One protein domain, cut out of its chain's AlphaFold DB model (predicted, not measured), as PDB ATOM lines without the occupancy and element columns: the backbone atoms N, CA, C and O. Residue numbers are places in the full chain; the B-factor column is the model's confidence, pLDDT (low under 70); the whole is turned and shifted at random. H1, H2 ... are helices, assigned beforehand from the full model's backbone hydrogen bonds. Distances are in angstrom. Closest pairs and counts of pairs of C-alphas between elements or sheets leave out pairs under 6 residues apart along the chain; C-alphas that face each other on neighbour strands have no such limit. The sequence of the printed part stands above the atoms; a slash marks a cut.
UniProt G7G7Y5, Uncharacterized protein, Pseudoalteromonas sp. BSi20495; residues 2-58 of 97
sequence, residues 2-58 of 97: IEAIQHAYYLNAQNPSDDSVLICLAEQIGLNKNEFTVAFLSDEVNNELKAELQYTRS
ATOM      1  N   ILE A   2     322.223 328.508 406.334       97.50
ATOM      2  CA  ILE A   2     323.363 327.826 405.671       97.50
ATOM      3  C   ILE A   2     324.494 328.797 405.304       97.50
ATOM      4  O   ILE A   2     325.639 328.574 405.681       97.50
ATOM      5  N   GLU A   3     324.164 329.907 404.642       98.06
ATOM      6  CA  GLU A   3     325.146 330.931 404.275       98.06
ATOM      7  C   GLU A   3     325.859 331.529 405.501       98.06
ATOM      8  O   GLU A   3     327.075 331.696 405.482       98.06
ATOM      9  N   ALA A   4     325.132 331.809 406.588       98.31
ATOM     10  CA  ALA A   4     325.711 332.360 407.814       98.31
ATOM     11  C   ALA A   4     326.687 331.374 408.474       98.31
ATOM     12  O   ALA A   4     327.779 331.771 408.868       98.31
ATOM     13  N   ILE A   5     326.337 330.085 408.521       98.50
ATOM     14  CA  ILE A   5     327.210 329.011 409.025       98.50
ATOM     15  C   ILE A   5     328.475 328.890 408.167       98.50
ATOM     16  O   ILE A   5     329.580 328.800 408.701       98.50
ATOM     17  N   GLN A   6     328.332 328.930 406.840       98.38
ATOM     18  CA  GLN A   6     329.471 328.884 405.922       98.38
ATOM     19  C   GLN A   6     330.400 330.087 406.124       98.38
ATOM     20  O   GLN A   6     331.607 329.903 406.258       98.38
ATOM     21  N   HIS A   7     329.865 331.307 406.214       98.44
ATOM     22  CA  HIS A   7     330.671 332.501 406.489       98.44
ATOM     23  C   HIS A   7     331.350 332.435 407.863       98.44
ATOM     24  O   HIS A   7     332.539 332.736 407.976       98.44
ATOM     25  N   ALA A   8     330.627 331.998 408.896       98.50
ATOM     26  CA  ALA A   8     331.154 331.835 410.246       98.50
ATOM     27  C   ALA A   8     332.382 330.917 410.265       98.50
ATOM     28  O   ALA A   8     333.429 331.287 410.799       98.50
ATOM     29  N   TYR A   9     332.279 329.757 409.617       98.50
ATOM     30  CA  TYR A   9     333.361 328.783 409.585       98.50
ATOM     31  C   TYR A   9     334.507 329.196 408.659       98.50
ATOM     32  O   TYR A   9     335.661 329.241 409.080       98.50
ATOM     33  N   TYR A  10     334.202 329.523 407.401       98.38
ATOM     34  CA  TYR A  10     335.226 329.714 406.373       98.38
ATOM     35  C   TYR A  10     335.856 331.107 406.369       98.38
ATOM     36  O   TYR A  10     337.005 331.230 405.950       98.38
ATOM     37  N   LEU A  11     335.137 332.147 406.805       98.25
ATOM     38  CA  LEU A  11     335.648 333.525 406.790       98.25
ATOM     39  C   LEU A  11     335.953 334.071 408.185       98.25
ATOM     40  O   LEU A  11     336.884 334.858 408.330       98.25
ATOM     41  N   ASN A  12     335.202 333.647 409.206       97.94
ATOM     42  CA  ASN A  12     335.293 334.237 410.546       97.94
ATOM     43  C   ASN A  12     335.970 333.327 411.586       97.94
ATOM     44  O   ASN A  12     336.063 333.715 412.749       97.94
ATOM     45  N   ALA A  13     336.441 332.138 411.186       97.75
ATOM     46  CA  ALA A  13     337.106 331.160 412.054       97.75
ATOM     47  C   ALA A  13     336.300 330.781 413.318       97.75
ATOM     48  O   ALA A  13     336.867 330.494 414.372       97.75
ATOM     49  N   GLN A  14     334.971 330.777 413.216       98.31
ATOM     50  CA  GLN A  14     334.068 330.327 414.274       98.31
ATOM     51  C   GLN A  14     333.761 328.839 414.097       98.31
ATOM     52  O   GLN A  14     333.612 328.367 412.972       98.31
ATOM     53  N   ASN A  15     333.645 328.090 415.192       97.94
ATOM     54  CA  ASN A  15     333.332 326.663 415.143       97.94
ATOM     55  C   ASN A  15     331.806 326.445 415.082       97.94
ATOM     56  O   ASN A  15     331.134 326.641 416.092       97.94
ATOM     57  N   PRO A  16     331.230 325.996 413.950       96.44
ATOM     58  CA  PRO A  16     329.793 325.759 413.841       96.44
ATOM     59  C   PRO A  16     329.330 324.483 414.563       96.44
ATOM     60  O   PRO A  16     328.146 324.175 414.520       96.44
ATOM     61  N   SER A  17     330.239 323.735 415.202       96.44
ATOM     62  CA  SER A  17     329.883 322.609 416.079       96.44
ATOM     63  C   SER A  17     329.495 323.061 417.491       96.44
ATOM     64  O   SER A  17     329.026 322.242 418.273       96.44
ATOM     65  N   ASP A  18     329.712 324.336 417.828       98.06
ATOM     66  CA  ASP A  18     329.343 324.892 419.125       98.06
ATOM     67  C   ASP A  18     327.919 325.463 419.057       98.06
ATOM     68  O   ASP A  18     327.641 326.382 418.279       98.06
ATOM     69  N   ASP A  19     327.021 324.979 419.916       97.94
ATOM     70  CA  ASP A  19     325.613 325.406 419.959       97.94
ATOM     71  C   ASP A  19     325.461 326.928 420.074       97.94
ATOM     72  O   ASP A  19     324.609 327.545 419.434       97.94
ATOM     73  N   SER A  20     326.326 327.562 420.871       98.00
ATOM     74  CA  SER A  20     326.318 329.010 421.084       98.00
ATOM     75  C   SER A  20     326.611 329.798 419.804       98.00
ATOM     76  O   SER A  20     326.026 330.867 419.607       98.00
ATOM     77  N   VAL A  21     327.459 329.268 418.914       98.31
ATOM     78  CA  VAL A  21     327.729 329.860 417.598       98.31
ATOM     79  C   VAL A  21     326.472 329.767 416.741       98.31
ATOM     80  O   VAL A  21     326.023 330.785 416.224       98.31
ATOM     81  N   LEU A  22     325.842 328.594 416.654       98.44
ATOM     82  CA  LEU A  22     324.636 328.400 415.840       98.44
ATOM     83  C   LEU A  22     323.448 329.249 416.318       98.44
ATOM     84  O   LEU A  22     322.769 329.866 415.497       98.44
ATOM     85  N   ILE A  23     323.235 329.348 417.633       98.56
ATOM     86  CA  ILE A  23     322.195 330.199 418.233       98.56
ATOM     87  C   ILE A  23     322.462 331.684 417.937       98.56
ATOM     88  O   ILE A  23     321.534 332.424 417.610       98.56
ATOM     89  N   CYS A  24     323.720 332.129 418.014       98.44
ATOM     90  CA  CYS A  24     324.100 333.502 417.675       98.44
ATOM     91  C   CYS A  24     323.851 333.805 416.189       98.44
ATOM     92  O   CYS A  24     323.250 334.825 415.857       98.44
ATOM     93  N   LEU A  25     324.244 332.894 415.292       98.50
ATOM     94  CA  LEU A  25     324.004 333.040 413.855       98.50
ATOM     95  C   LEU A  25     322.506 333.084 413.529       98.50
ATOM     96  O   LEU A  25     322.105 333.860 412.663       98.50
ATOM     97  N   ALA A  26     321.674 332.300 414.228       98.44
ATOM     98  CA  ALA A  26     320.215 332.335 414.087       98.44
ATOM     99  C   ALA A  26     319.648 333.730 414.388       98.44
ATOM    100  O   ALA A  26     318.884 334.282 413.596       98.44
ATOM    101  N   GLU A  27     320.057 334.304 415.518       98.44
ATOM    102  CA  GLU A  27     319.650 335.639 415.954       98.44
ATOM    103  C   GLU A  27     320.115 336.716 414.955       98.44
ATOM    104  O   GLU A  27     319.333 337.583 414.567       98.44
ATOM    105  N   GLN A  28     321.349 336.616 414.450       97.94
ATOM    106  CA  GLN A  28     321.914 337.557 413.471       97.94
ATOM    107  C   GLN A  28     321.169 337.589 412.132       97.94
ATOM    108  O   GLN A  28     321.103 338.642 411.499       97.94
ATOM    109  N   ILE A  29     320.600 336.462 411.697       97.94
ATOM    110  CA  ILE A  29     319.796 336.396 410.465       97.94
ATOM    111  C   ILE A  29     318.307 336.706 410.696       97.94
ATOM    112  O   ILE A  29     317.507 336.547 409.775       97.94
ATOM    113  N   GLY A  30     317.926 337.138 411.904       98.19
ATOM    114  CA  GLY A  30     316.573 337.590 412.234       98.19
ATOM    115  C   GLY A  30     315.628 336.517 412.779       98.19
ATOM    116  O   GLY A  30     314.428 336.773 412.865       98.19
ATOM    117  N   LEU A  31     316.122 335.329 413.151       98.31
ATOM    118  CA  LEU A  31     315.299 334.331 413.843       98.31
ATOM    119  C   LEU A  31     315.129 334.694 415.321       98.31
ATOM    120  O   LEU A  31     316.023 335.260 415.952       98.31
ATOM    121  N   ASN A  32     313.992 334.312 415.904       98.44
ATOM    122  CA  ASN A  32     313.794 334.434 417.341       98.44
ATOM    123  C   ASN A  32     314.735 333.468 418.073       98.44
ATOM    124  O   ASN A  32     314.631 332.251 417.931       98.44
ATOM    125  N   LYS A  33     315.635 334.020 418.890       97.94
ATOM    126  CA  LYS A  33     316.641 333.256 419.631       97.94
ATOM    127  C   LYS A  33     316.042 332.159 420.510       97.94
ATOM    128  O   LYS A  33     316.563 331.046 420.523       97.94
ATOM    129  N   ASN A  34     314.981 332.468 421.254       98.25
ATOM    130  CA  ASN A  34     314.392 331.531 422.209       98.25
ATOM    131  C   ASN A  34     313.687 330.389 421.476       98.25
ATOM    132  O   ASN A  34     313.921 329.229 421.802       98.25
ATOM    133  N   GLU A  35     312.884 330.710 420.461       98.44
ATOM    134  CA  GLU A  35     312.200 329.701 419.642       98.44
ATOM    135  C   GLU A  35     313.207 328.809 418.910       98.44
ATOM    136  O   GLU A  35     313.088 327.585 418.956       98.44
ATOM    137  N   PHE A  36     314.251 329.400 418.315       98.44
ATOM    138  CA  PHE A  36     315.322 328.647 417.668       98.44
ATOM    139  C   PHE A  36     316.048 327.731 418.653       98.44
ATOM    140  O   PHE A  36     316.241 326.562 418.353       98.44
ATOM    141  N   THR A  37     316.425 328.236 419.833       98.44
ATOM    142  CA  THR A  37     317.155 327.447 420.840       98.44
ATOM    143  C   THR A  37     316.330 326.254 421.313       98.44
ATOM    144  O   THR A  37     316.854 325.147 421.399       98.44
ATOM    145  N   VAL A  38     315.036 326.460 421.585       98.56
ATOM    146  CA  VAL A  38     314.128 325.381 421.997       98.56
ATOM    147  C   VAL A  38     314.011 324.321 420.904       98.56
ATOM    148  O   VAL A  38     314.126 323.136 421.205       98.56
ATOM    149  N   ALA A  39     313.828 324.726 419.644       98.44
ATOM    150  CA  ALA A  39     313.730 323.787 418.532       98.44
ATOM    151  C   ALA A  39     315.058 323.050 418.282       98.44
ATOM    152  O   ALA A  39     315.076 321.828 418.178       98.44
ATOM    153  N   PHE A  40     316.176 323.778 418.239       97.69
ATOM    154  CA  PHE A  40     317.514 323.249 417.966       97.69
ATOM    155  C   PHE A  40     317.954 322.187 418.981       97.69
ATOM    156  O   PHE A  40     318.564 321.193 418.600       97.69
ATOM    157  N   LEU A  41     317.597 322.366 420.256       97.50
ATOM    158  CA  LEU A  41     317.916 321.426 421.336       97.50
ATOM    159  C   LEU A  41     316.847 320.342 421.548       97.50
ATOM    160  O   LEU A  41     316.949 319.558 422.492       97.50
ATOM    161  N   SER A  42     315.804 320.303 420.718       98.50
ATOM    162  CA  SER A  42     314.716 319.337 420.868       98.50
ATOM    163  C   SER A  42     315.095 317.944 420.357       98.50
ATOM    164  O   SER A  42     315.830 317.780 419.379       98.50
ATOM    165  N   ASP A  43     314.509 316.919 420.979       98.50
ATOM    166  CA  ASP A  43     314.608 315.546 420.480       98.50
ATOM    167  C   ASP A  43     313.979 315.391 419.090       98.50
ATOM    168  O   ASP A  43     314.433 314.563 418.307       98.50
ATOM    169  N   GLU A  44     312.958 316.189 418.771       98.44
ATOM    170  CA  GLU A  44     312.288 316.186 417.469       98.44
ATOM    171  C   GLU A  44     313.274 316.504 416.340       98.44
ATOM    172  O   GLU A  44     313.469 315.679 415.447       98.44
ATOM    173  N   VAL A  45     313.984 317.634 416.433       98.12
ATOM    174  CA  VAL A  45     314.993 318.033 415.436       98.12
ATOM    175  C   VAL A  45     316.151 317.034 415.378       98.12
ATOM    176  O   VAL A  45     316.623 316.691 414.295       98.12
ATOM    177  N   ASN A  46     316.596 316.508 416.524       98.12
ATOM    178  CA  ASN A  46     317.668 315.510 416.558       98.12
ATOM    179  C   ASN A  46     317.252 314.175 415.911       98.12
ATOM    180  O   ASN A  46     318.066 313.499 415.275       98.12
ATOM    181  N   ASN A  47     315.996 313.765 416.075       98.56
ATOM    182  CA  ASN A  47     315.469 312.557 415.447       98.56
ATOM    183  C   ASN A  47     315.306 312.739 413.937       98.56
ATOM    184  O   ASN A  47     315.684 311.831 413.196       98.56
ATOM    185  N   GLU A  48     314.853 313.910 413.486       98.56
ATOM    186  CA  GLU A  48     314.785 314.240 412.059       98.56
ATOM    187  C   GLU A  48     316.180 314.212 411.419       98.56
ATOM    188  O   GLU A  48     316.394 313.519 410.426       98.56
ATOM    189  N   LEU A  49     317.185 314.825 412.059       97.88
ATOM    190  CA  LEU A  49     318.576 314.773 411.593       97.88
ATOM    191  C   LEU A  49     319.081 313.327 411.441       97.88
ATOM    192  O   LEU A  49     319.740 312.979 410.459       97.88
ATOM    193  N   LYS A  50     318.785 312.452 412.409       98.44
ATOM    194  CA  LYS A  50     319.164 311.032 412.327       98.44
ATOM    195  C   LYS A  50     318.457 310.324 411.171       98.44
ATOM    196  O   LYS A  50     319.097 309.503 410.511       98.44
ATOM    197  N   ALA A  51     317.183 310.628 410.929       98.50
ATOM    198  CA  ALA A  51     316.418 310.076 409.816       98.50
ATOM    199  C   ALA A  51     316.996 310.529 408.464       98.50
ATOM    200  O   ALA A  51     317.256 309.686 407.604       98.50
ATOM    201  N   GLU A  52     317.322 311.812 408.302       97.81
ATOM    202  CA  GLU A  52     317.964 312.340 407.091       97.81
ATOM    203  C   GLU A  52     319.352 311.727 406.846       97.81
ATOM    204  O   GLU A  52     319.692 311.381 405.711       97.81
ATOM    205  N   LEU A  53     320.154 311.519 407.898       96.81
ATOM    206  CA  LEU A  53     321.446 310.831 407.790       96.81
ATOM    207  C   LEU A  53     321.285 309.373 407.335       96.81
ATOM    208  O   LEU A  53     322.092 308.880 406.545       96.81
ATOM    209  N   GLN A  54     320.261 308.670 407.828       97.50
ATOM    210  CA  GLN A  54     319.946 307.310 407.384       97.50
ATOM    211  C   GLN A  54     319.474 307.292 405.929       97.50
ATOM    212  O   GLN A  54     319.973 306.487 405.143       97.50
ATOM    213  N   TYR A  55     318.580 308.206 405.557       96.19
ATOM    214  CA  TYR A  55     318.106 308.355 404.187       96.19
ATOM    215  C   TYR A  55     319.264 308.646 403.227       96.19
ATOM    216  O   TYR A  55     319.436 307.945 402.235       96.19
ATOM    217  N   THR A  56     320.141 309.587 403.571       96.06
ATOM    218  CA  THR A  56     321.312 309.960 402.763       96.06
ATOM    219  C   THR A  56     322.245 308.773 402.503       96.06
ATOM    220  O   THR A  56     322.762 308.628 401.400       96.06
ATOM    221  N   ARG A  57     322.422 307.872 403.481       94.50
ATOM    222  CA  ARG A  57     323.213 306.634 403.324       94.50
ATOM    223  C   ARG A  57     322.564 305.605 402.397       94.50
ATOM    224  O   ARG A  57     323.265 304.723 401.914       94.50
ATOM    225  N   SER A  58     321.252 305.693 402.172       94.81
ATOM    226  CA  SER A  58     320.535 304.835 401.220       94.81
ATOM    227  C   SER A  58     320.655 305.319 399.769       94.81
ATOM    228  O   SER A  58     320.389 304.554 398.843       94.81
TER     229      SER A  58
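This is residues 2 to 58 of the 97 residues of an uncharacterized protein of Pseudoalteromonas sp. BSi20495 (UniProt G7G7Y5). Three short helices, H1, H2 and H3, follow one another in a small body with H2 in the middle, and a longer fourth helix, H4, sticks out from the far end of H3 as a free arm. Seen as a whole this is an open arch: H1 and H2 make one leg, H3 crosses the top, and H4 makes the other leg, with an empty gap between H4 and the leg of H1 and H2. The printed part has 57 residues, with four named helices in the order H1, H2, H3, H4 and no named strand; the class is all helix. It is only just loose, close to compact, with a radius of gyration of the C-alphas of 12.7 A, and it spans 34 by 26 by 16 A.

H1, residues 2 to 10, and H2, residues 19 to 28, only just touch, with 3 pairs of C-alphas within 8 A. Their closest C-alphas are those of Ala 4 and Leu 25, 6.3 A apart. The two run opposite ways at a steep tilt of 58 degrees. H3, residues 33 to 40, touches H2, with 7 pairs of C-alphas within 8 A. The closest C-alphas are those of Glu 27 and Lys 33, 5.3 A apart, and H2 and H3 run opposite ways at a steep tilt of 47 degrees. H4, residues 43 to 58, is close to H3 but not clearly touching it: the closest C-alphas, those of Ala 39 and Val 45, are 6.7 A apart. H3 and H4 run the same way at a steep tilt of 49 degrees, with centres 18.9 A apart. H1 and H3 are apart, as are H1 and H4, and H2 and H4. In H1, H2, H3 and H4, every O i to N i+4 pair is within hydrogen-bond range.

H1 runs from Ile 2, with its C-alpha at (323.363, 327.826, 405.671), to Tyr 10. H2 runs from Asp 19, C-alpha at (325.613, 325.406, 419.959), to Gln 28 and is 14.3 A long from first to last C-alpha. H3 runs from Lys 33 to Phe 40. H4, the longest helix with 16 residues, runs 22.8 A from Asp 43 to Ser 58, whose C-alpha is at (320.535, 304.835, 401.220).

The C-alphas of Gln 28 and Ser 58 are the two farthest apart, at 35.0 A. Residues 42 to 58, of which 43 to 58 belong to H4, stand free. Without them the body has 40 residues and spans 27 by 18 by 12 A. The links from H2 to H3 and from H3 to H4 are tight, and the link from H1 to H2, 8 residues, is short. The printed part has no cut. The mean pLDDT of the printed part is 97.9, and no printed residue is under 70.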